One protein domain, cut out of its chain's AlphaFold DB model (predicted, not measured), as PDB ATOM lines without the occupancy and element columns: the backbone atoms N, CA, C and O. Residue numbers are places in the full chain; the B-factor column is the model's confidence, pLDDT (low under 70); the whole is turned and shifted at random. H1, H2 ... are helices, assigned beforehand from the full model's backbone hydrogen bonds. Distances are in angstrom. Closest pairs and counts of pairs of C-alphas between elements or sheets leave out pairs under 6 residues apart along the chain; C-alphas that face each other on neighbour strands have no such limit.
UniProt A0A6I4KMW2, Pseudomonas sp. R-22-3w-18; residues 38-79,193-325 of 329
ATOM      1  N   PHE A  38      11.626  -6.687  87.335       98.75
ATOM      2  CA  PHE A  38      12.419  -7.908  87.438       98.75
ATOM      3  C   PHE A  38      13.107  -8.018  88.798       98.75
ATOM      4  O   PHE A  38      13.035  -9.076  89.425       98.75
ATOM      5  N   MET A  39      13.727  -6.942  89.292       98.69
ATOM      6  CA  MET A  39      14.428  -6.926  90.584       98.69
ATOM      7  C   MET A  39      13.490  -7.114  91.791       98.69
ATOM      8  O   MET A  39      13.954  -7.501  92.866       98.69
ATOM      9  N   ASN A  40      12.181  -6.910  91.616       97.62
ATOM     10  CA  ASN A  40      11.140  -7.208  92.607       97.62
ATOM     11  C   ASN A  40      10.478  -8.593  92.410       97.62
ATOM     12  O   ASN A  40       9.597  -8.994  93.171       97.62
ATOM     13  N   SER A  41      10.882  -9.353  91.390       97.50
ATOM     14  CA  SER A  41      10.232 -10.614  91.023       97.50
ATOM     15  C   SER A  41      10.699 -11.821  91.854       97.50
ATOM     16  O   SER A  41      11.620 -11.759  92.680       97.50
ATOM     17  N   ALA A  42      10.079 -12.979  91.603       96.88
ATOM     18  CA  ALA A  42      10.522 -14.262  92.149       96.88
ATOM     19  C   ALA A  42      11.888 -14.719  91.596       96.88
ATOM     20  O   ALA A  42      12.560 -15.513  92.250       96.88
ATOM     21  N   HIS A  43      12.308 -14.207  90.434       96.94
ATOM     22  CA  HIS A  43      13.595 -14.531  89.810       96.94
ATOM     23  C   HIS A  43      14.764 -13.715  90.377       96.94
ATOM     24  O   HIS A  43      15.920 -14.079  90.168       96.94
ATOM     25  N   ALA A  44      14.485 -12.624  91.094       97.75
ATOM     26  CA  ALA A  44      15.519 -11.747  91.621       97.75
ATOM     27  C   ALA A  44      16.306 -12.394  92.767       97.75
ATOM     28  O   ALA A  44      15.734 -12.942  93.719       97.75
ATOM     29  N   THR A  45      17.630 -12.249  92.716       97.56
ATOM     30  CA  THR A  45      18.514 -12.614  93.825       97.56
ATOM     31  C   THR A  45      18.289 -11.688  95.025       97.56
ATOM     32  O   THR A  45      17.693 -10.613  94.918       97.56
ATOM     33  N   ALA A  46      18.798 -12.076  96.197       96.69
ATOM     34  CA  ALA A  46      18.744 -11.216  97.379       96.69
ATOM     35  C   ALA A  46      19.448  -9.864  97.153       96.69
ATOM     36  O   ALA A  46      19.019  -8.848  97.688       96.69
ATOM     37  N   GLU A  47      20.514  -9.849  96.357       96.19
ATOM     38  CA  GLU A  47      21.263  -8.643  96.006       96.19
ATOM     39  C   GLU A  47      20.455  -7.709  95.099       96.19
ATOM     40  O   GLU A  47      20.304  -6.532  95.418       96.19
ATOM     41  N   MET A  48      19.829  -8.250  94.050       98.19
ATOM     42  CA  MET A  48      18.927  -7.494  93.174       98.19
ATOM     43  C   MET A  48      17.752  -6.905  93.961       98.19
ATOM     44  O   MET A  48      17.413  -5.738  93.780       98.19
ATOM     45  N   LYS A  49      17.175  -7.664  94.902       98.25
ATOM     46  CA  LYS A  49      16.097  -7.172  95.777       98.25
ATOM     47  C   LYS A  49      16.551  -6.038  96.697       98.25
ATOM     48  O   LYS A  49      15.787  -5.100  96.915       98.25
ATOM     49  N   ARG A  50      17.782  -6.085  97.219       97.12
ATOM     50  CA  ARG A  50      18.355  -4.966  97.990       97.12
ATOM     51  C   ARG A  50      18.528  -3.725  97.119       97.12
ATOM     52  O   ARG A  50      18.129  -2.641  97.529       97.12
ATOM     53  N   ALA A  51      19.065  -3.888  95.912       97.94
ATOM     54  CA  ALA A  51      19.208  -2.786  94.969       97.94
ATOM     55  C   ALA A  51      17.845  -2.181  94.591       97.94
ATOM     56  O   ALA A  51      17.680  -0.965  94.609       97.94
ATOM     57  N   TYR A  52      16.828  -3.013  94.367       98.50
ATOM     58  CA  TYR A  52      15.452  -2.562  94.164       98.50
ATOM     59  C   TYR A  52      14.950  -1.716  95.343       98.50
ATOM     60  O   TYR A  52      14.469  -0.602  95.143       98.50
ATOM     61  N   GLN A  53      15.126  -2.198  96.577       98.12
ATOM     62  CA  GLN A  53      14.741  -1.463  97.787       98.12
ATOM     63  C   GLN A  53      15.467  -0.120  97.918       98.12
ATOM     64  O   GLN A  53      14.854   0.846  98.363       98.12
ATOM     65  N   PHE A  54      16.736  -0.036  97.509       97.19
ATOM     66  CA  PHE A  54      17.498   1.213  97.503       97.19
ATOM     67  C   PHE A  54      16.836   2.270  96.603       97.19
ATOM     68  O   PHE A  54      16.510   3.366  97.067       97.19
ATOM     69  N   TYR A  55      16.561   1.934  95.339       98.00
ATOM     70  CA  TYR A  55      15.968   2.882  94.389       98.00
ATOM     71  C   TYR A  55      14.508   3.207  94.711       98.00
ATOM     72  O   TYR A  55      14.104   4.371  94.688       98.00
ATOM     73  N   VAL A  56      13.713   2.194  95.062       98.06
ATOM     74  CA  VAL A  56      12.300   2.372  95.414       98.06
ATOM     75  C   VAL A  56      12.133   3.126  96.725       98.06
ATOM     76  O   VAL A  56      11.264   3.990  96.815       98.06
ATOM     77  N   GLY A  57      12.987   2.869  97.715       97.19
ATOM     78  CA  GLY A  57      13.017   3.624  98.965       97.19
ATOM     79  C   GLY A  57      13.325   5.103  98.731       97.19
ATOM     80  O   GLY A  57      12.622   5.959  99.263       97.19
ATOM     81  N   ALA A  58      14.302   5.410  97.871       96.75
ATOM     82  CA  ALA A  58      14.639   6.786  97.504       96.75
ATOM     83  C   ALA A  58      13.501   7.506  96.756       96.75
ATOM     84  O   ALA A  58      13.294   8.705  96.943       96.75
ATOM     85  N   ALA A  59      12.742   6.788  95.925       97.38
ATOM     86  CA  ALA A  59      11.613   7.349  95.182       97.38
ATOM     87  C   ALA A  59      10.291   7.377  95.973       97.38
ATOM     88  O   ALA A  59       9.343   8.053  95.570       97.38
ATOM     89  N   GLY A  60      10.187   6.597  97.050       97.88
ATOM     90  CA  GLY A  60       8.973   6.378  97.839       97.88
ATOM     91  C   GLY A  60       7.973   5.369  97.250       97.88
ATOM     92  O   GLY A  60       7.036   4.983  97.942       97.88
ATOM     93  N   SER A  61       8.133   4.934  95.995       97.94
ATOM     94  CA  SER A  61       7.335   3.855  95.383       97.94
ATOM     95  C   SER A  61       7.989   3.328  94.103       97.94
ATOM     96  O   SER A  61       8.759   4.046  93.465       97.94
ATOM     97  N   GLU A  62       7.642   2.102  93.700       97.69
ATOM     98  CA  GLU A  62       8.125   1.488  92.453       97.69
ATOM     99  C   GLU A  62       7.731   2.315  91.227       97.69
ATOM    100  O   GLU A  62       8.581   2.653  90.407       97.69
ATOM    101  N   ALA A  63       6.462   2.730  91.149       97.69
ATOM    102  CA  ALA A  63       5.962   3.547  90.048       97.69
ATOM    103  C   ALA A  63       6.744   4.862  89.905       97.69
ATOM    104  O   ALA A  63       7.108   5.252  88.799       97.69
ATOM    105  N   ARG A  64       7.055   5.527  91.027       98.12
ATOM    106  CA  ARG A  64       7.833   6.771  91.015       98.12
ATOM    107  C   ARG A  64       9.309   6.538  90.699       98.12
ATOM    108  O   ARG A  64       9.899   7.363  90.011       98.12
ATOM    109  N   ALA A  65       9.896   5.435  91.166       98.19
ATOM    110  CA  ALA A  65      11.265   5.064  90.814       98.19
ATOM    111  C   ALA A  65      11.384   4.819  89.309       98.19
ATOM    112  O   ALA A  65      12.240   5.421  88.667       98.19
ATOM    113  N   GLY A  66      10.488   4.004  88.748       97.75
ATOM    114  CA  GLY A  66      10.451   3.705  87.318       97.75
ATOM    115  C   GLY A  66      10.194   4.937  86.461       97.75
ATOM    116  O   GLY A  66      10.808   5.076  85.409       97.75
ATOM    117  N   GLU A  67       9.355   5.865  86.924       97.81
ATOM    118  CA  GLU A  67       9.141   7.130  86.224       97.81
ATOM    119  C   GLU A  67      10.402   8.000  86.219       97.81
ATOM    120  O   GLU A  67      10.818   8.433  85.156       97.81
ATOM    121  N   ILE A  68      11.054   8.219  87.366       98.25
ATOM    122  CA  ILE A  68      12.241   9.092  87.431       98.25
ATOM    123  C   ILE A  68      13.433   8.466  86.696       98.25
ATOM    124  O   ILE A  68      14.089   9.145  85.911       98.25
ATOM    125  N   LEU A  69      13.718   7.185  86.946       98.31
ATOM    126  CA  LEU A  69      14.840   6.476  86.325       98.31
ATOM    127  C   LEU A  69      14.626   6.327  84.817       98.31
ATOM    128  O   LEU A  69      15.525   6.618  84.034       98.31
ATOM    129  N   GLY A  70      13.428   5.894  84.416       97.44
ATOM    130  CA  GLY A  70      13.091   5.694  83.015       97.44
ATOM    131  C   GLY A  70      12.992   7.008  82.244       97.44
ATOM    132  O   GLY A  70      13.434   7.060  81.104       97.44
ATOM    133  N   GLN A  71      12.480   8.082  82.858       97.00
ATOM    134  CA  GLN A  71      12.476   9.406  82.231       97.00
ATOM    135  C   GLN A  71      13.895   9.961  82.084       97.00
ATOM    136  O   GLN A  71      14.225  10.507  81.046       97.00
ATOM    137  N   ALA A  72      14.770   9.766  83.070       96.88
ATOM    138  CA  ALA A  72      16.161  10.168  82.915       96.88
ATOM    139  C   ALA A  72      16.849   9.414  81.761       96.88
ATOM    140  O   ALA A  72      17.540  10.043  80.971       96.88
ATOM    141  N   ALA A  73      16.617   8.106  81.601       96.50
ATOM    142  CA  ALA A  73      17.137   7.356  80.453       96.50
ATOM    143  C   ALA A  73      16.559   7.843  79.107       96.50
ATOM    144  O   ALA A  73      17.285   7.922  78.122       96.50
ATOM    145  N   TYR A  74      15.272   8.195  79.085       92.25
ATOM    146  CA  TYR A  74      14.577   8.807  77.945       92.25
ATOM    147  C   TYR A  74      15.190  10.167  77.560       92.25
ATOM    148  O   TYR A  74      15.358  10.470  76.382       92.25
ATOM    149  N   ASP A  75      15.512  11.003  78.551       91.88
ATOM    150  CA  ASP A  75      15.900  12.403  78.346       91.88
ATOM    151  C   ASP A  75      17.293  12.570  77.713       91.88
ATOM    152  O   ASP A  75      17.598  13.654  77.216       91.88
ATOM    153  N   VAL A  76      18.145  11.536  77.733       90.56
ATOM    154  CA  VAL A  76      19.499  11.599  77.146       90.56
ATOM    155  C   VAL A  76      19.443  11.876  75.641       90.56
ATOM    156  O   VAL A  76      20.238  12.676  75.148       90.56
ATOM    157  N   ASP A  77      18.455  11.319  74.936       84.00
ATOM    158  CA  ASP A  77      18.206  11.594  73.511       84.00
ATOM    159  C   ASP A  77      17.951  13.085  73.224       84.00
ATOM    160  O   ASP A  77      18.293  13.607  72.158       84.00
ATOM    161  N   ASP A  78      17.382  13.790  74.206       85.81
ATOM    162  CA  ASP A  78      16.978  15.193  74.124       85.81
ATOM    163  C   ASP A  78      18.011  16.162  74.709       85.81
ATOM    164  O   ASP A  78      17.743  17.370  74.819       85.81
ATOM    165  N   PHE A  79      19.198  15.680  75.088       87.44
ATOM    166  CA  PHE A  79      20.262  16.567  75.537       87.44
ATOM    167  C   PHE A  79      20.563  17.631  74.465       87.44
ATOM    168  O   PHE A  79      20.557  17.410  73.257       87.44
ATOM    169  N   ASP A 193      29.862   3.718  75.918       97.00
ATOM    170  CA  ASP A 193      30.309   3.204  77.215       97.00
ATOM    171  C   ASP A 193      31.021   4.285  78.057       97.00
ATOM    172  O   ASP A 193      30.958   4.240  79.292       97.00
ATOM    173  N   ASN A 194      31.602   5.314  77.426       97.38
ATOM    174  CA  ASN A 194      32.140   6.485  78.117       97.38
ATOM    175  C   ASN A 194      31.038   7.380  78.693       97.38
ATOM    176  O   ASN A 194      31.201   7.888  79.807       97.38
ATOM    177  N   LEU A 195      29.910   7.539  77.990       95.50
ATOM    178  CA  LEU A 195      28.724   8.229  78.511       95.50
ATOM    179  C   LEU A 195      28.180   7.490  79.738       95.50
ATOM    180  O   LEU A 195      27.968   8.107  80.787       95.50
ATOM    181  N   ALA A 196      28.037   6.164  79.641       97.44
ATOM    182  CA  ALA A 196      27.598   5.326  80.755       97.44
ATOM    183  C   ALA A 196      28.521   5.487  81.971       97.44
ATOM    184  O   ALA A 196      28.063   5.720  83.090       97.44
ATOM    185  N   LYS A 197      29.838   5.410  81.749       97.81
ATOM    186  CA  LYS A 197      30.852   5.560  82.796       97.81
ATOM    187  C   LYS A 197      30.816   6.941  83.446       97.81
ATOM    188  O   LYS A 197      30.862   7.012  84.672       97.81
ATOM    189  N   TYR A 198      30.711   8.012  82.660       97.62
ATOM    190  CA  TYR A 198      30.635   9.375  83.185       97.62
ATOM    191  C   TYR A 198      29.433   9.547  84.115       97.62
ATOM    192  O   TYR A 198      29.602   9.928  85.273       97.62
ATOM    193  N   TRP A 199      28.227   9.224  83.643       97.75
ATOM    194  CA  TRP A 199      27.009   9.404  84.435       97.75
ATOM    195  C   TRP A 199      26.948   8.472  85.644       97.75
ATOM    196  O   TRP A 199      26.493   8.876  86.716       97.75
ATOM    197  N   PHE A 200      27.491   7.260  85.522       98.19
ATOM    198  CA  PHE A 200      27.622   6.351  86.654       98.19
ATOM    199  C   PHE A 200      28.582   6.890  87.724       98.19
ATOM    200  O   PHE A 200      28.292   6.798  88.916       98.19
ATOM    201  N   ASP A 201      29.696   7.508  87.331       97.44
ATOM    202  CA  ASP A 201      30.591   8.187  88.270       97.44
ATOM    203  C   ASP A 201      29.936   9.423  88.900       97.44
ATOM    204  O   ASP A 201      30.097   9.646  90.101       97.44
ATOM    205  N   GLN A 202      29.160  10.202  88.135       97.31
ATOM    206  CA  GLN A 202      28.374  11.308  88.696       97.31
ATOM    207  C   GLN A 202      27.410  10.802  89.769       97.31
ATOM    208  O   GLN A 202      27.337  11.384  90.849       97.31
ATOM    209  N   PHE A 203      26.743   9.671  89.524       97.38
ATOM    210  CA  PHE A 203      25.898   9.017  90.518       97.38
ATOM    211  C   PHE A 203      26.684   8.550  91.751       97.38
ATOM    212  O   PHE A 203      26.228   8.749  92.874       97.38
ATOM    213  N   LYS A 204      27.880   7.970  91.584       95.06
ATOM    214  CA  LYS A 204      28.741   7.596  92.723       95.06
ATOM    215  C   LYS A 204      29.116   8.806  93.581       95.06
ATOM    216  O   LYS A 204      29.147   8.695  94.804       95.06
ATOM    217  N   ASN A 205      29.404   9.940  92.945       94.62
ATOM    218  CA  ASN A 205      29.865  11.153  93.618       94.62
ATOM    219  C   ASN A 205      28.724  11.937  94.284       94.62
ATOM    220  O   ASN A 205      28.886  12.438  95.395       94.62
ATOM    221  N   ALA A 206      27.580  12.055  93.610       93.56
ATOM    222  CA  ALA A 206      26.409  12.801  94.061       93.56
ATOM    223  C   ALA A 206      25.128  12.014  93.714       93.56
ATOM    224  O   ALA A 206      24.502  12.264  92.679       93.56
ATOM    225  N   PRO A 207      24.727  11.052  94.564       92.31
ATOM    226  CA  PRO A 207      23.714  10.070  94.202       92.31
ATOM    227  C   PRO A 207      22.339  10.697  93.987       92.31
ATOM    228  O   PRO A 207      21.755  11.299  94.888       92.31
ATOM    229  N   SER A 208      21.783  10.494  92.795       95.62
ATOM    230  CA  SER A 208      20.386  10.787  92.488       95.62
ATOM    231  C   SER A 208      19.826   9.748  91.519       95.62
ATOM    232  O   SER A 208      20.556   9.165  90.721       95.62
ATOM    233  N   LEU A 209      18.509   9.527  91.556       97.00
ATOM    234  CA  LEU A 209      17.848   8.650  90.581       97.00
ATOM    235  C   LEU A 209      18.062   9.144  89.144       97.00
ATOM    236  O   LEU A 209      18.197   8.347  88.226       97.00
ATOM    237  N   GLN A 210      18.149  10.459  88.957       96.38
ATOM    238  CA  GLN A 210      18.370  11.056  87.648       96.38
ATOM    239  C   GLN A 210      19.769  10.741  87.093       96.38
ATOM    240  O   GLN A 210      19.887  10.303  85.955       96.38
ATOM    241  N   THR A 211      20.826  10.901  87.898       95.50
ATOM    242  CA  THR A 211      22.210  10.683  87.436       95.50
ATOM    243  C   THR A 211      22.476   9.236  87.042       95.50
ATOM    244  O   THR A 211      23.085   9.001  86.002       95.50
ATOM    245  N   ILE A 212      21.978   8.256  87.807       97.88
ATOM    246  CA  ILE A 212      22.074   6.859  87.368       97.88
ATOM    247  C   ILE A 212      21.171   6.589  86.166       97.88
ATOM    248  O   ILE A 212      21.594   5.873  85.268       97.88
ATOM    249  N   GLY A 213      19.975   7.185  86.103       98.00
ATOM    250  CA  GLY A 213      19.074   7.039  84.961       98.00
ATOM    251  C   GLY A 213      19.713   7.462  83.635       98.00
ATOM    252  O   GLY A 213      19.576   6.742  82.652       98.00
ATOM    253  N   TYR A 214      20.519   8.530  83.625       97.31
ATOM    254  CA  TYR A 214      21.312   8.912  82.448       97.31
ATOM    255  C   TYR A 214      22.320   7.836  82.022       97.31
ATOM    256  O   TYR A 214      22.513   7.612  80.832       97.31
ATOM    257  N   ALA A 215      22.924   7.110  82.968       98.00
ATOM    258  CA  ALA A 215      23.785   5.975  82.634       98.00
ATOM    259  C   ALA A 215      22.991   4.781  82.068       98.00
ATOM    260  O   ALA A 215      23.523   4.026  81.254       98.00
ATOM    261  N   LEU A 216      21.727   4.602  82.478       98.56
ATOM    262  CA  LEU A 216      20.880   3.497  82.007       98.56
ATOM    263  C   LEU A 216      20.467   3.645  80.543       98.56
ATOM    264  O   LEU A 216      20.200   2.630  79.906       98.56
ATOM    265  N   HIS A 217      20.469   4.861  79.994       97.50
ATOM    266  CA  HIS A 217      20.253   5.086  78.564       97.50
ATOM    267  C   HIS A 217      21.147   4.169  77.712       97.50
ATOM    268  O   HIS A 217      20.656   3.392  76.889       97.50
ATOM    269  N   ALA A 218      22.444   4.138  78.038       97.88
ATOM    270  CA  ALA A 218      23.423   3.325  77.331       97.88
ATOM    271  C   ALA A 218      23.107   1.825  77.353       97.88
ATOM    272  O   ALA A 218      23.484   1.126  76.424       97.88
ATOM    273  N   THR A 219      22.407   1.326  78.382       98.44
ATOM    274  CA  THR A 219      22.063  -0.104  78.488       98.44
ATOM    275  C   THR A 219      21.063  -0.552  77.430       98.44
ATOM    276  O   THR A 219      21.147  -1.683  76.958       98.44
ATOM    277  N   GLY A 220      20.182   0.358  77.002       96.44
ATOM    278  CA  GLY A 220      19.360   0.156  75.819       96.44
ATOM    279  C   GLY A 220      20.232   0.116  74.580       96.44
ATOM    280  O   GLY A 220      20.268  -0.888  73.872       96.44
ATOM    281  N   ASP A 221      20.927   1.212  74.323       96.19
ATOM    282  CA  ASP A 221      21.577   1.457  73.040       96.19
ATOM    283  C   ASP A 221      22.614   0.433  72.643       96.19
ATOM    284  O   ASP A 221      22.686   0.046  71.480       96.19
ATOM    285  N   VAL A 222      23.389  -0.083  73.591       96.81
ATOM    286  CA  VAL A 222      24.366  -1.117  73.242       96.81
ATOM    287  C   VAL A 222      23.740  -2.456  72.884       96.81
ATOM    288  O   VAL A 222      24.404  -3.286  72.275       96.81
ATOM    289  N   ALA A 223      22.466  -2.674  73.211       97.38
ATOM    290  CA  ALA A 223      21.705  -3.817  72.722       97.38
ATOM    291  C   ALA A 223      21.102  -3.570  71.324       97.38
ATOM    292  O   ALA A 223      20.468  -4.464  70.769       97.38
ATOM    293  N   GLN A 224      21.267  -2.377  70.751       94.56
ATOM    294  CA  GLN A 224      20.765  -2.002  69.434       94.56
ATOM    295  C   GLN A 224      21.834  -2.360  68.366       94.56
ATOM    296  O   GLN A 224      22.966  -1.870  68.429       94.56
ATOM    297  N   PRO A 225      21.537  -3.225  67.371       94.94
ATOM    298  CA  PRO A 225      22.538  -3.658  66.389       94.94
ATOM    299  C   PRO A 225      23.166  -2.532  65.556       94.94
ATOM    300  O   PRO A 225      24.382  -2.490  65.401       94.94
ATOM    301  N   HIS A 226      22.376  -1.599  65.027       92.69
ATOM    302  CA  HIS A 226      22.854  -0.421  64.294       92.69
ATOM    303  C   HIS A 226      23.831   0.433  65.113       92.69
ATOM    304  O   HIS A 226      24.777   0.979  64.543       92.69
ATOM    305  N   HIS A 227      23.675   0.487  66.437       94.12
ATOM    306  CA  HIS A 227      24.571   1.223  67.330       94.12
ATOM    307  C   HIS A 227      25.923   0.530  67.495       94.12
ATOM    308  O   HIS A 227      26.965   1.187  67.452       94.12
ATOM    309  N   ALA A 228      25.911  -0.801  67.612       94.44
ATOM    310  CA  ALA A 228      27.115  -1.634  67.664       94.44
ATOM    311  C   ALA A 228      27.859  -1.704  66.310       94.44
ATOM    312  O   ALA A 228      29.065  -1.964  66.245       94.44
ATOM    313  N   TRP A 229      27.130  -1.489  65.211       92.00
ATOM    314  CA  TRP A 229      27.643  -1.461  63.838       92.00
ATOM    315  C   TRP A 229      27.898  -0.046  63.295       92.00
ATOM    316  O   TRP A 229      28.339   0.095  62.154       92.00
ATOM    317  N   VAL A 230      27.666   0.990  64.105       89.94
ATOM    318  CA  VAL A 230      27.949   2.401  63.790       89.94
ATOM    319  C   VAL A 230      27.293   2.875  62.493       89.94
ATOM    320  O   VAL A 230      27.940   3.371  61.567       89.94
ATOM    321  N   THR A 231      25.978   2.707  62.398       85.44
ATOM    322  CA  THR A 231      25.209   3.181  61.246       85.44
ATOM    323  C   THR A 231      23.887   3.779  61.691       85.44
ATOM    324  O   THR A 231      23.120   3.074  62.317       85.44
ATOM    325  N   SER A 232      23.565   5.025  61.315       82.62
ATOM    326  CA  SER A 232      22.177   5.508  61.445       82.62
ATOM    327  C   SER A 232      21.246   5.051  60.302       82.62
ATOM    328  O   SER A 232      20.062   5.375  60.266       82.62
ATOM    329  N   GLY A 233      21.777   4.316  59.315       80.56
ATOM    330  CA  GLY A 233      21.102   3.890  58.085       80.56
ATOM    331  C   GLY A 233      20.551   2.469  58.161       80.56
ATOM    332  O   GLY A 233      20.228   1.975  59.228       80.56
ATOM    333  N   ASN A 234      20.430   1.780  57.022       85.75
ATOM    334  CA  ASN A 234      20.169   0.329  57.011       85.75
ATOM    335  C   ASN A 234      18.921  -0.096  57.815       85.75
ATOM    336  O   ASN A 234      18.926  -1.075  58.550       85.75
ATOM    337  N   GLY A 235      17.838   0.677  57.703       84.88
ATOM    338  CA  GLY A 235      16.584   0.379  58.394       84.88
ATOM    339  C   GLY A 235      16.571   0.698  59.892       84.88
ATOM    340  O   GLY A 235      15.628   0.265  60.544       84.88
ATOM    341  N   HIS A 236      17.547   1.458  60.410       88.12
ATOM    342  CA  HIS A 236      17.678   1.846  61.824       88.12
ATOM    343  C   HIS A 236      16.364   2.350  62.429       88.12
ATOM    344  O   HIS A 236      15.767   1.652  63.244       88.12
ATOM    345  N   SER A 237      15.841   3.490  61.972       84.44
ATOM    346  CA  SER A 237      14.603   4.049  62.542       84.44
ATOM    347  C   SER A 237      13.383   3.143  62.342       84.44
ATOM    348  O   SER A 237      12.427   3.164  63.116       84.44
ATOM    349  N   GLY A 238      13.392   2.323  61.288       88.62
ATOM    350  CA  GLY A 238      12.349   1.335  61.041       88.62
ATOM    351  C   GLY A 238      12.422   0.143  61.995       88.62
ATOM    352  O   GLY A 238      11.393  -0.478  62.255       88.62
ATOM    353  N   TRP A 239      13.615  -0.222  62.462       93.12
ATOM    354  CA  TRP A 239      13.848  -1.274  63.446       93.12
ATOM    355  C   TRP A 239      13.416  -0.820  64.838       93.12
ATOM    356  O   TRP A 239      12.648  -1.525  65.487       93.12
ATOM    357  N   GLU A 240      13.814   0.382  65.243       91.31
ATOM    358  CA  GLU A 240      13.445   0.953  66.541       91.31
ATOM    359  C   GLU A 240      11.946   1.179  66.655       91.31
ATOM    360  O   GLU A 240      11.334   0.721  67.615       91.31
ATOM    361  N   GLY A 241      11.330   1.783  65.631       91.00
ATOM    362  CA  GLY A 241       9.879   1.953  65.598       91.00
ATOM    363  C   GLY A 241       9.133   0.618  65.645       91.00
ATOM    364  O   GLY A 241       8.113   0.500  66.314       91.00
ATOM    365  N   TRP A 242       9.665  -0.426  64.999       95.25
ATOM    366  CA  TRP A 242       9.063  -1.756  65.085       95.25
ATOM    367  C   TRP A 242       9.150  -2.326  66.494       95.25
ATOM    368  O   TRP A 242       8.155  -2.855  66.976       95.25
ATOM    369  N   VAL A 243      10.298  -2.217  67.166       96.94
ATOM    370  CA  VAL A 243      10.428  -2.712  68.540       96.94
ATOM    371  C   VAL A 243       9.497  -1.971  69.485       96.94
ATOM    372  O   VAL A 243       8.829  -2.642  70.264       96.94
ATOM    373  N   ASP A 244       9.376  -0.650  69.373       94.25
ATOM    374  CA  ASP A 244       8.443   0.146  70.181       94.25
ATOM    375  C   ASP A 244       6.991  -0.331  70.000       94.25
ATOM    376  O   ASP A 244       6.329  -0.750  70.954       94.25
ATOM    377  N   ASP A 245       6.534  -0.419  68.745       95.31
ATOM    378  CA  ASP A 245       5.180  -0.861  68.384       95.31
ATOM    379  C   ASP A 245       4.852  -2.289  68.865       95.31
ATOM    380  O   ASP A 245       3.682  -2.661  69.017       95.31
ATOM    381  N   HIS A 246       5.878  -3.123  69.053       97.19
ATOM    382  CA  HIS A 246       5.754  -4.551  69.343       97.19
ATOM    383  C   HIS A 246       6.185  -4.915  70.766       97.19
ATOM    384  O   HIS A 246       5.975  -6.057  71.176       97.19
ATOM    385  N   TYR A 247       6.721  -3.965  71.538       97.88
ATOM    386  CA  TYR A 247       7.402  -4.218  72.806       97.88
ATOM    387  C   TYR A 247       6.556  -5.057  73.763       97.88
ATOM    388  O   TYR A 247       6.932  -6.165  74.153       97.88
ATOM    389  N   PHE A 248       5.359  -4.562  74.081       97.12
ATOM    390  CA  PHE A 248       4.431  -5.257  74.971       97.12
ATOM    391  C   PHE A 248       3.603  -6.319  74.250       97.12
ATOM    392  O   PHE A 248       3.293  -7.351  74.843       97.12
ATOM    393  N   ARG A 249       3.241  -6.093  72.980       97.31
ATOM    394  CA  ARG A 249       2.385  -7.025  72.228       97.31
ATOM    395  C   ARG A 249       3.053  -8.384  72.036       97.31
ATOM    396  O   ARG A 249       2.385  -9.405  72.149       97.31
ATOM    397  N   GLU A 250       4.356  -8.385  71.783       97.81
ATOM    398  CA  GLU A 250       5.141  -9.598  71.548       97.81
ATOM    399  C   GLU A 250       5.818 -10.131  72.818       97.81
ATOM    400  O   GLU A 250       6.592 -11.089  72.747       97.81
ATOM    401  N   GLY A 251       5.550  -9.509  73.975       97.56
ATOM    402  CA  GLY A 251       6.158  -9.880  75.251       97.56
ATOM    403  C   GLY A 251       7.685  -9.822  75.203       97.56
ATOM    404  O   GLY A 251       8.355 -10.756  75.645       97.56
ATOM    405  N   LEU A 252       8.256  -8.760  74.620       98.19
ATOM    406  CA  LEU A 252       9.713  -8.620  74.517       98.19
ATOM    407  C   LEU A 252      10.375  -8.481  75.898       98.19
ATOM    408  O   LEU A 252      11.530  -8.864  76.061       98.19
ATOM    409  N   ASN A 253       9.618  -8.033  76.901       97.31
ATOM    410  CA  ASN A 253      10.010  -7.931  78.306       97.31
ATOM    411  C   ASN A 253       9.729  -9.197  79.144       97.31
ATOM    412  O   ASN A 253       9.572  -9.118  80.363       97.31
ATOM    413  N   ASP A 254       9.640 -10.374  78.517       97.38
ATOM    414  CA  ASP A 254       9.392 -11.642  79.212       97.38
ATOM    415  C   ASP A 254      10.415 -11.897  80.341       97.38
ATOM    416  O   ASP A 254      11.613 -12.091  80.105       97.38
ATOM    417  N   LEU A 255       9.927 -11.952  81.586       96.12
ATOM    418  CA  LEU A 255      10.762 -12.108  82.783       96.12
ATOM    419  C   LEU A 255      11.563 -13.415  82.805       96.12
ATOM    420  O   LEU A 255      12.650 -13.449  83.382       96.12
ATOM    421  N   SER A 256      11.063 -14.491  82.191       96.44
ATOM    422  CA  SER A 256      11.785 -15.764  82.120       96.44
ATOM    423  C   SER A 256      12.981 -15.670  81.172       96.44
ATOM    424  O   SER A 256      14.055 -16.199  81.474       96.44
ATOM    425  N   LYS A 257      12.843 -14.917  80.073       97.88
ATOM    426  CA  LYS A 257      13.962 -14.612  79.173       97.88
ATOM    427  C   LYS A 257      14.989 -13.729  79.872       97.88
ATOM    428  O   LYS A 257      16.169 -14.070  79.830       97.88
ATOM    429  N   VAL A 258      14.562 -12.690  80.593       98.56
ATOM    430  CA  VAL A 258      15.467 -11.845  81.399       98.56
ATOM    431  C   VAL A 258      16.207 -12.682  82.449       98.56
ATOM    432  O   VAL A 258      17.430 -12.593  82.563       98.56
ATOM    433  N   ALA A 259      15.507 -13.574  83.158       98.12
ATOM    434  CA  ALA A 259      16.111 -14.468  84.150       98.12
ATOM    435  C   ALA A 259      17.208 -15.362  83.549       98.12
ATOM    436  O   ALA A 259      18.202 -15.648  84.213       98.12
ATOM    437  N   SER A 260      17.059 -15.771  82.286       97.50
ATOM    438  CA  SER A 260      18.064 -16.573  81.579       97.50
ATOM    439  C   SER A 260      19.324 -15.791  81.174       97.50
ATOM    440  O   SER A 260      20.319 -16.410  80.796       97.50
ATOM    441  N   ARG A 261      19.288 -14.452  81.229       97.81
ATOM    442  CA  ARG A 261      20.388 -13.560  80.823       97.81
ATOM    443  C   ARG A 261      21.066 -12.866  81.990       97.81
ATOM    444  O   ARG A 261      22.280 -12.693  81.961       97.81
ATOM    445  N   VAL A 262      20.316 -12.527  83.039       97.50
ATOM    446  CA  VAL A 262      20.816 -11.703  84.151       97.50
ATOM    447  C   VAL A 262      22.051 -12.293  84.838       97.50
ATOM    448  O   VAL A 262      22.938 -11.550  85.240       97.50
ATOM    449  N   GLY A 263      22.162 -13.623  84.910       96.69
ATOM    450  CA  GLY A 263      23.324 -14.300  85.497       96.69
ATOM    451  C   GLY A 263      24.618 -14.196  84.678       96.69
ATOM    452  O   GLY A 263      25.672 -14.566  85.185       96.69
ATOM    453  N   SER A 264      24.559 -13.714  83.432       96.94
ATOM    454  CA  SER A 264      25.743 -13.492  82.591       96.94
ATOM    455  C   SER A 264      26.451 -12.161  82.872       96.94
ATOM    456  O   SER A 264      27.580 -11.966  82.419       96.94
ATOM    457  N   TYR A 265      25.812 -11.263  83.626       98.19
ATOM    458  CA  TYR A 265      26.368  -9.969  84.004       98.19
ATOM    459  C   TYR A 265      26.851 -10.003  85.451       98.19
ATOM    460  O   TYR A 265      26.067 -10.200  86.377       98.19
ATOM    461  N   ASP A 266      28.146  -9.765  85.645       96.44
ATOM    462  CA  ASP A 266      28.737  -9.605  86.973       96.44
ATOM    463  C   ASP A 266      28.764  -8.114  87.363       96.44
ATOM    464  O   ASP A 266      29.595  -7.365  86.841       96.44
ATOM    465  N   PRO A 267      27.910  -7.653  88.299       95.75
ATOM    466  CA  PRO A 267      27.850  -6.245  88.693       95.75
ATOM    467  C   PRO A 267      29.151  -5.730  89.337       95.75
ATOM    468  O   PRO A 267      29.318  -4.517  89.496       95.75
ATOM    469  N   GLN A 268      30.101  -6.598  89.702       94.25
ATOM    470  CA  GLN A 268      31.405  -6.173  90.216       94.25
ATOM    471  C   GLN A 268      32.324  -5.639  89.115       94.25
ATOM    472  O   GLN A 268      33.131  -4.746  89.385       94.25
ATOM    473  N   ARG A 269      32.162  -6.088  87.865       96.38
ATOM    474  CA  ARG A 269      32.992  -5.633  86.740       96.38
ATOM    475  C   ARG A 269      32.832  -4.132  86.465       96.38
ATOM    476  O   ARG A 269      31.803  -3.544  86.823       96.38
ATOM    477  N   PRO A 270      33.830  -3.472  85.847       96.62
ATOM    478  CA  PRO A 270      33.688  -2.091  85.392       96.62
ATOM    479  C   PRO A 270      32.426  -1.914  84.539       96.62
ATOM    480  O   PRO A 270      32.087  -2.784  83.748       96.62
ATOM    481  N   ILE A 271      31.725  -0.781  84.670       97.69
ATOM    482  CA  ILE A 271      30.496  -0.556  83.886       97.69
ATOM    483  C   ILE A 271      30.769  -0.633  82.378       97.69
ATOM    484  O   ILE A 271      29.985  -1.235  81.658       97.69
ATOM    485  N   ARG A 272      31.918  -0.119  81.919       97.50
ATOM    486  CA  ARG A 272      32.332  -0.184  80.509       97.50
ATOM    487  C   ARG A 272      32.414  -1.616  79.980       97.50
ATOM    488  O   ARG A 272      31.971  -1.872  78.866       97.50
ATOM    489  N   ASP A 273      32.889  -2.554  80.797       97.88
ATOM    490  CA  ASP A 273      32.935  -3.974  80.443       97.88
ATOM    491  C   ASP A 273      31.535  -4.562  80.252       97.88
ATOM    492  O   ASP A 273      31.321  -5.339  79.325       97.88
ATOM    493  N   LEU A 274      30.586  -4.199  81.123       98.50
ATOM    494  CA  LEU A 274      29.198  -4.662  81.033       98.50
ATOM    495  C   LEU A 274      28.530  -4.130  79.762       98.50
ATOM    496  O   LEU A 274      27.911  -4.893  79.026       98.50
ATOM    497  N   ILE A 275      28.724  -2.840  79.477       98.38
ATOM    498  CA  ILE A 275      28.233  -2.191  78.258       98.38
ATOM    499  C   ILE A 275      28.848  -2.848  77.007       98.38
ATOM    500  O   ILE A 275      28.131  -3.213  76.075       98.38
ATOM    501  N   THR A 276      30.165  -3.073  77.004       97.88
ATOM    502  CA  THR A 276      30.883  -3.701  75.881       97.88
ATOM    503  C   THR A 276      30.454  -5.154  75.667       97.88
ATOM    504  O   THR A 276      30.314  -5.591  74.527       97.88
ATOM    505  N   GLN A 277      30.200  -5.913  76.738       98.31
ATOM    506  CA  GLN A 277      29.688  -7.283  76.649       98.31
ATOM    507  C   GLN A 277      28.358  -7.335  75.885       98.31
ATOM    508  O   GLN A 277      28.206  -8.154  74.978       98.31
ATOM    509  N   THR A 278      27.412  -6.449  76.193       98.56
ATOM    510  CA  THR A 278      26.130  -6.387  75.472       98.56
ATOM    511  C   THR A 278      26.309  -5.905  74.034       98.56
ATOM    512  O   THR A 278      25.715  -6.484  73.125       98.56
ATOM    513  N   ALA A 279      27.195  -4.931  73.802       98.12
ATOM    514  CA  ALA A 279      27.536  -4.477  72.454       98.12
ATOM    515  C   ALA A 279      28.071  -5.620  71.573       98.12
ATOM    516  O   ALA A 279      27.695  -5.735  70.407       98.12
ATOM    517  N   GLN A 280      28.893  -6.520  72.126       98.06
ATOM    518  CA  GLN A 280      29.366  -7.719  71.420       98.06
ATOM    519  C   GLN A 280      28.215  -8.650  71.023       98.06
ATOM    520  O   GLN A 280      28.235  -9.216  69.929       98.06
ATOM    521  N   ILE A 281      27.205  -8.802  71.881       98.25
ATOM    522  CA  ILE A 281      26.021  -9.622  71.594       98.25
ATOM    523  C   ILE A 281      25.197  -8.986  70.468       98.25
ATOM    524  O   ILE A 281      24.861  -9.673  69.503       98.25
ATOM    525  N   ALA A 282      24.927  -7.679  70.544       97.88
ATOM    526  CA  ALA A 282      24.200  -6.948  69.505       97.88
ATOM    527  C   ALA A 282      24.941  -6.959  68.160       97.88
ATOM    528  O   ALA A 282      24.330  -7.162  67.111       97.88
ATOM    529  N   TYR A 283      26.271  -6.840  68.176       96.69
ATOM    530  CA  TYR A 283      27.099  -6.923  66.973       96.69
ATOM    531  C   TYR A 283      26.965  -8.277  66.259       96.69
ATOM    532  O   TYR A 283      26.948  -8.340  65.030       96.69
ATOM    533  N   GLN A 284      26.783  -9.368  67.008       97.31
ATOM    534  CA  GLN A 284      26.528 -10.704  66.459       97.31
ATOM    535  C   GLN A 284      25.092 -10.902  65.951       97.31
ATOM    536  O   GLN A 284      24.739 -12.022  65.571       97.31
ATOM    537  N   ARG A 285      24.257  -9.859  65.968       97.31
ATOM    538  CA  ARG A 285      22.888  -9.867  65.442       97.31
ATOM    539  C   ARG A 285      22.679  -8.788  64.371       97.31
ATOM    540  O   ARG A 285      21.835  -7.908  64.544       97.31
ATOM    541  N   PRO A 286      23.444  -8.812  63.262       94.88
ATOM    542  CA  PRO A 286      23.359  -7.779  62.234       94.88
ATOM    543  C   PRO A 286      22.084  -7.870  61.384       94.88
ATOM    544  O   PRO A 286      21.866  -7.025  60.523       94.88
ATOM    545  N   GLU A 287      21.255  -8.901  61.541       94.75
ATOM    546  CA  GLU A 287      20.132  -9.171  60.643       94.75
ATOM    547  C   GLU A 287      19.152  -7.993  60.492       94.75
ATOM    548  O   GLU A 287      18.760  -7.725  59.353       94.75
ATOM    549  N   PRO A 288      18.801  -7.223  61.546       94.00
ATOM    550  CA  PRO A 288      17.920  -6.061  61.407       94.00
ATOM    551  C   PRO A 288      18.479  -4.930  60.532       94.00
ATOM    552  O   PRO A 288      17.708  -4.059  60.129       94.00
ATOM    553  N   LEU A 289      19.781  -4.933  60.216       90.81
ATOM    554  CA  LEU A 289      20.382  -3.977  59.277       90.81
ATOM    555  C   LEU A 289      19.991  -4.274  57.819       90.81
ATOM    556  O   LEU A 289      20.088  -3.405  56.952       90.81
ATOM    557  N   TYR A 290      19.574  -5.504  57.523       89.38
ATOM    558  CA  TYR A 290      19.379  -5.969  56.148       89.38
ATOM    559  C   TYR A 290      18.002  -6.576  55.892       89.38
ATOM    560  O   TYR A 290      17.563  -6.617  54.744       89.38
ATOM    561  N   ASP A 291      17.318  -7.041  56.937       92.00
ATOM    562  CA  ASP A 291      16.020  -7.695  56.835       92.00
ATOM    563  C   ASP A 291      14.974  -7.001  57.716       92.00
ATOM    564  O   ASP A 291      15.086  -6.912  58.941       92.00
ATOM    565  N   THR A 292      13.920  -6.511  57.067       93.44
ATOM    566  CA  THR A 292      12.788  -5.839  57.714       93.44
ATOM    567  C   THR A 292      11.604  -6.771  57.969       93.44
ATOM    568  O   THR A 292      10.567  -6.320  58.465       93.44
ATOM    569  N   SER A 293      11.734  -8.063  57.653       96.88
ATOM    570  CA  SER A 293      10.687  -9.052  57.873       96.88
ATOM    571  C   SER A 293      10.324  -9.171  59.352       96.88
ATOM    572  O   SER A 293      11.171  -9.135  60.249       96.88
ATOM    573  N   TYR A 294       9.030  -9.362  59.603       97.06
ATOM    574  CA  TYR A 294       8.495  -9.529  60.950       97.06
ATOM    575  C   TYR A 294       9.184 -10.668  61.709       97.06
ATOM    576  O   TYR A 294       9.544 -10.509  62.868       97.06
ATOM    577  N   SER A 295       9.400 -11.813  61.052       98.00
ATOM    578  CA  SER A 295      10.032 -12.989  61.660       98.00
ATOM    579  C   SER A 295      11.454 -12.716  62.138       98.00
ATOM    580  O   SER A 295      11.820 -13.130  63.236       98.00
ATOM    581  N   THR A 296      12.252 -12.014  61.330       97.81
ATOM    582  CA  THR A 296      13.632 -11.678  61.688       97.81
ATOM    583  C   THR A 296      13.659 -10.663  62.815       97.81
ATOM    584  O   THR A 296      14.339 -10.883  63.817       97.81
ATOM    585  N   ARG A 297      12.849  -9.606  62.704       97.38
ATOM    586  CA  ARG A 297      12.731  -8.580  63.739       97.38
ATOM    587  C   ARG A 297      12.275  -9.155  65.076       97.38
ATOM    588  O   ARG A 297      12.928  -8.914  66.084       97.38
ATOM    589  N   LEU A 298      11.234  -9.987  65.077       98.25
ATOM    590  CA  LEU A 298      10.739 -10.641  66.285       98.25
ATOM    591  C   LEU A 298      11.799 -11.525  66.930       98.25
ATOM    592  O   LEU A 298      12.041 -11.391  68.125       98.25
ATOM    593  N   ARG A 299      12.452 -12.398  66.156       98.12
ATOM    594  CA  ARG A 299      13.499 -13.279  66.687       98.12
ATOM    595  C   ARG A 299      14.615 -12.473  67.349       98.12
ATOM    596  O   ARG A 299      14.973 -12.764  68.484       98.12
ATOM    597  N   VAL A 300      15.141 -11.460  66.659       98.31
ATOM    598  CA  VAL A 300      16.260 -10.659  67.171       98.31
ATOM    599  C   VAL A 300      15.833  -9.819  68.378       98.31
ATOM    600  O   VAL A 300      16.551  -9.773  69.375       98.31
ATOM    601  N   ALA A 301      14.640  -9.221  68.359       98.06
ATOM    602  CA  ALA A 301      14.148  -8.410  69.474       98.06
ATOM    603  C   ALA A 301      13.889  -9.257  70.730       98.06
ATOM    604  O   ALA A 301      14.178  -8.825  71.844       98.06
ATOM    605  N   GLN A 302      13.414 -10.496  70.554       97.81
ATOM    606  CA  GLN A 302      13.245 -11.473  71.633       97.81
ATOM    607  C   GLN A 302      14.565 -11.937  72.262       97.81
ATOM    608  O   GLN A 302      14.527 -12.551  73.329       97.81
ATOM    609  N   GLU A 303      15.703 -11.678  71.618       97.31
ATOM    610  CA  GLU A 303      17.031 -11.895  72.190       97.31
ATOM    611  C   GLU A 303      17.562 -10.620  72.856       97.31
ATOM    612  O   GLU A 303      17.972 -10.675  74.012       97.31
ATOM    613  N   LEU A 304      17.521  -9.479  72.160       98.50
ATOM    614  CA  LEU A 304      18.226  -8.259  72.572       98.50
ATOM    615  C   LEU A 304      17.488  -7.418  73.623       98.50
ATOM    616  O   LEU A 304      18.144  -6.796  74.455       98.50
ATOM    617  N   ILE A 305      16.149  -7.415  73.656       98.56
ATOM    618  CA  ILE A 305      15.412  -6.682  74.701       98.56
ATOM    619  C   ILE A 305      15.599  -7.324  76.084       98.56
ATOM    620  O   ILE A 305      15.961  -6.604  77.016       98.56
ATOM    621  N   PRO A 306      15.472  -8.655  76.254       98.69
ATOM    622  CA  PRO A 306      15.822  -9.288  77.524       98.69
ATOM    623  C   PRO A 306      17.287  -9.092  77.927       98.69
ATOM    624  O   PRO A 306      17.575  -8.988  79.118       98.69
ATOM    625  N   GLU A 307      18.200  -9.036  76.950       98.56
ATOM    626  CA  GLU A 307      19.622  -8.757  77.173       98.56
ATOM    627  C   GLU A 307      19.832  -7.354  77.754       98.56
ATOM    628  O   GLU A 307      20.511  -7.191  78.766       98.56
ATOM    629  N   SER A 308      19.172  -6.359  77.159       98.62
ATOM    630  CA  SER A 308      19.166  -4.972  77.618       98.62
ATOM    631  C   SER A 308      18.614  -4.841  79.039       98.62
ATOM    632  O   SER A 308      19.294  -4.313  79.918       98.62
ATOM    633  N   ILE A 309      17.443  -5.430  79.320       98.88
ATOM    634  CA  ILE A 309      16.846  -5.427  80.667       98.88
ATOM    635  C   ILE A 309      17.794  -6.088  81.680       98.88
ATOM    636  O   ILE A 309      17.990  -5.567  82.778       98.88
ATOM    637  N   ALA A 310      18.414  -7.218  81.328       98.88
ATOM    638  CA  ALA A 310      19.377  -7.909  82.184       98.88
ATOM    639  C   ALA A 310      20.618  -7.052  82.493       98.88
ATOM    640  O   ALA A 310      21.040  -6.984  83.652       98.88
ATOM    641  N   LEU A 311      21.161  -6.354  81.494       98.88
ATOM    642  CA  LEU A 311      22.238  -5.383  81.682       98.88
ATOM    643  C   LEU A 311      21.793  -4.234  82.604       98.88
ATOM    644  O   LEU A 311      22.515  -3.885  83.540       98.88
ATOM    645  N   THR A 312      20.600  -3.668  82.402       98.88
ATOM    646  CA  THR A 312      20.052  -2.607  83.264       98.88
ATOM    647  C   THR A 312      19.943  -3.071  84.721       98.88
ATOM    648  O   THR A 312      20.342  -2.340  85.630       98.88
ATOM    649  N   VAL A 313      19.481  -4.306  84.964       98.88
ATOM    650  CA  VAL A 313      19.453  -4.923  86.304       98.88
ATOM    651  C   VAL A 313      20.856  -4.983  86.910       98.88
ATOM    652  O   VAL A 313      21.030  -4.650  88.086       98.88
ATOM    653  N   ALA A 314      21.869  -5.371  86.133       98.69
ATOM    654  CA  ALA A 314      23.250  -5.431  86.602       98.69
ATOM    655  C   ALA A 314      23.816  -4.043  86.937       98.69
ATOM    656  O   ALA A 314      24.444  -3.883  87.985       98.69
ATOM    657  N   VAL A 315      23.549  -3.020  86.118       98.69
ATOM    658  CA  VAL A 315      23.997  -1.638  86.371       98.69
ATOM    659  C   VAL A 315      23.319  -1.041  87.607       98.69
ATOM    660  O   VAL A 315      23.996  -0.436  88.440       98.69
ATOM    661  N   LEU A 316      22.012  -1.257  87.790       98.62
ATOM    662  CA  LEU A 316      21.297  -0.867  89.012       98.62
ATOM    663  C   LEU A 316      21.854  -1.606  90.240       98.62
ATOM    664  O   LEU A 316      22.115  -1.002  91.278       98.62
ATOM    665  N   THR A 317      22.107  -2.909  90.121       98.44
ATOM    666  CA  THR A 317      22.696  -3.701  91.212       98.44
ATOM    667  C   THR A 317      24.086  -3.180  91.586       98.44
ATOM    668  O   THR A 317      24.352  -2.903  92.757       98.44
ATOM    669  N   LYS A 318      24.944  -2.926  90.589       97.38
ATOM    670  CA  LYS A 318      26.257  -2.291  90.762       97.38
ATOM    671  C   LYS A 318      26.144  -0.931  91.450       97.38
ATOM    672  O   LYS A 318      26.915  -0.629  92.361       97.38
ATOM    673  N   GLY A 319      25.194  -0.109  91.010       96.69
ATOM    674  CA  GLY A 319      24.940   1.215  91.562       96.69
ATOM    675  C   GLY A 319      24.625   1.164  93.054       96.69
ATOM    676  O   GLY A 319      25.287   1.848  93.830       96.69
ATOM    677  N   ALA A 320      23.682   0.319  93.467       96.25
ATOM    678  CA  ALA A 320      23.325   0.158  94.875       96.25
ATOM    679  C   ALA A 320      24.478  -0.423  95.714       96.25
ATOM    680  O   ALA A 320      24.734   0.038  96.828       96.25
ATOM    681  N   ASN A 321      25.227  -1.392  95.178       93.38
ATOM    682  CA  ASN A 321      26.346  -2.024  95.885       93.38
ATOM    683  C   ASN A 321      27.455  -1.047  96.285       93.38
ATOM    684  O   ASN A 321      28.064  -1.225  97.346       93.38
ATOM    685  N   ASN A 322      27.685   0.005  95.493       87.56
ATOM    686  CA  ASN A 322      28.634   1.067  95.840       87.56
ATOM    687  C   ASN A 322      28.294   1.744  97.181       87.56
ATOM    688  O   ASN A 322      29.202   2.162  97.892       87.56
ATOM    689  N   PHE A 323      27.015   1.801  97.570       82.69
ATOM    690  CA  PHE A 323      26.565   2.412  98.832       82.69
ATOM    691  C   PHE A 323      26.442   1.419  99.986       82.69
ATOM    692  O   PHE A 323      26.352   1.819 101.145       82.69
ATOM    693  N   HIS A 324      26.471   0.124  99.687       76.62
ATOM    694  CA  HIS A 324      26.436  -0.940 100.688       76.62
ATOM    695  C   HIS A 324      27.829  -1.486 101.038       76.62
ATOM    696  O   HIS A 324      27.929  -2.492 101.737       76.62
ATOM    697  N   GLY A 325      28.905  -0.845 100.563       61.25
ATOM    698  CA  GLY A 325      30.283  -1.296 100.796       61.25
ATOM    699  C   GLY A 325      30.635  -2.600 100.071       61.25
ATOM    700  O   GLY A 325      31.575  -3.283 100.467       61.25
TER     701      GLY A 325
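AT A GLANCE: This is residues 38 to 79 and 193 to 325 of the 329 residues of a protein of Pseudomonas sp. R-22-3w-18 (UniProt A0A6I4KMW2). A long helix, H9, runs through the domain as a spine, with H8, H4 and H3 running lengthwise beside it in a four-helix bundle. H1 crosses H9 near its last residues, H6 crosses it near its first, H7 crosses between them, and H2 packs on H4 away from H9; the tiny H5 packs on the last residues of H8. The printed part has 175 residues with nine named helices, H1 to H9 in order, and no named strand: the class is all helix. It is compact, with a radius of gyration of the C-alphas of 15.7 A and spans of 46 by 33 by 27 A.

IN THESE COORDINATES: H1 is residues 46 to 59, beginning at C-alpha 46 (18.744, -11.216, 97.379), 20.0 A long. H2 is residues 62 to 78, 24.5 A. After the cut, H3 is residues 193 to 205, beginning at C-alpha 193 (30.309, 3.204, 77.215), and H4 is residues 209 to 221. H5 is residues 225 to 228, H6 236 to 246, H7 255 to 262 and H8 271 to 283. H9, residues 294 to 321, is 39.9 A long and ends at C-alpha 321 (26.346, -2.024, 95.885).

HOW THE PARTS SIT: H9 is the hub, touching six helices. H8 and H9 form a helical hairpin, at a shallow tilt of 6 degrees, opposite ways; their closest C-alphas, of Ala 282 and Leu 304, are 6.8 A apart. H4 touches H9 at a shallow tilt of 32 degrees, opposite ways, C-alphas of Gly 220 and Ser 308 at 5.4 A. H3 and H4 form a second hairpin, closest at Ala 196 and Ala 215, C-alphas 4.3 A apart. H1 touches H9 about perpendicular, 80 degrees, C-alphas of Ala 51 and Ala 320 at 5.1 A. H7 touches H9 at a steep tilt of 61 degrees, C-alphas of Val 262 and Ala 310 at 4.5 A. H6 touches residues 297 to 301 of H9 about perpendicular, 84 degrees, C-alphas of Val 243 and Ala 301 at 6.9 A. H2 touches H4, C-alphas of Ala 73 and His 217 at 4.3 A, and is apart from H9. H5 touches H8, C-alphas of Pro 225 and Ala 282 at 4.8 A. Every O i to N i+4 pair is within hydrogen-bond range in H1, H3, H6, H7 and H8, against 10 of 13 in H2, 5 of 9 in H4 and 23 of 24 in H9; H5 is too short for such a pair.

THE WHOLE: The farthest C-alphas, of Ser 293 and Gly 325, are 47.8 A apart. Residues 80 to 192 are not printed; C-alphas 79 and 193 are 16.8 A apart. Of the links printed whole, none is long. Mean pLDDT of the printed part is 95.6, with residue 325 under 70.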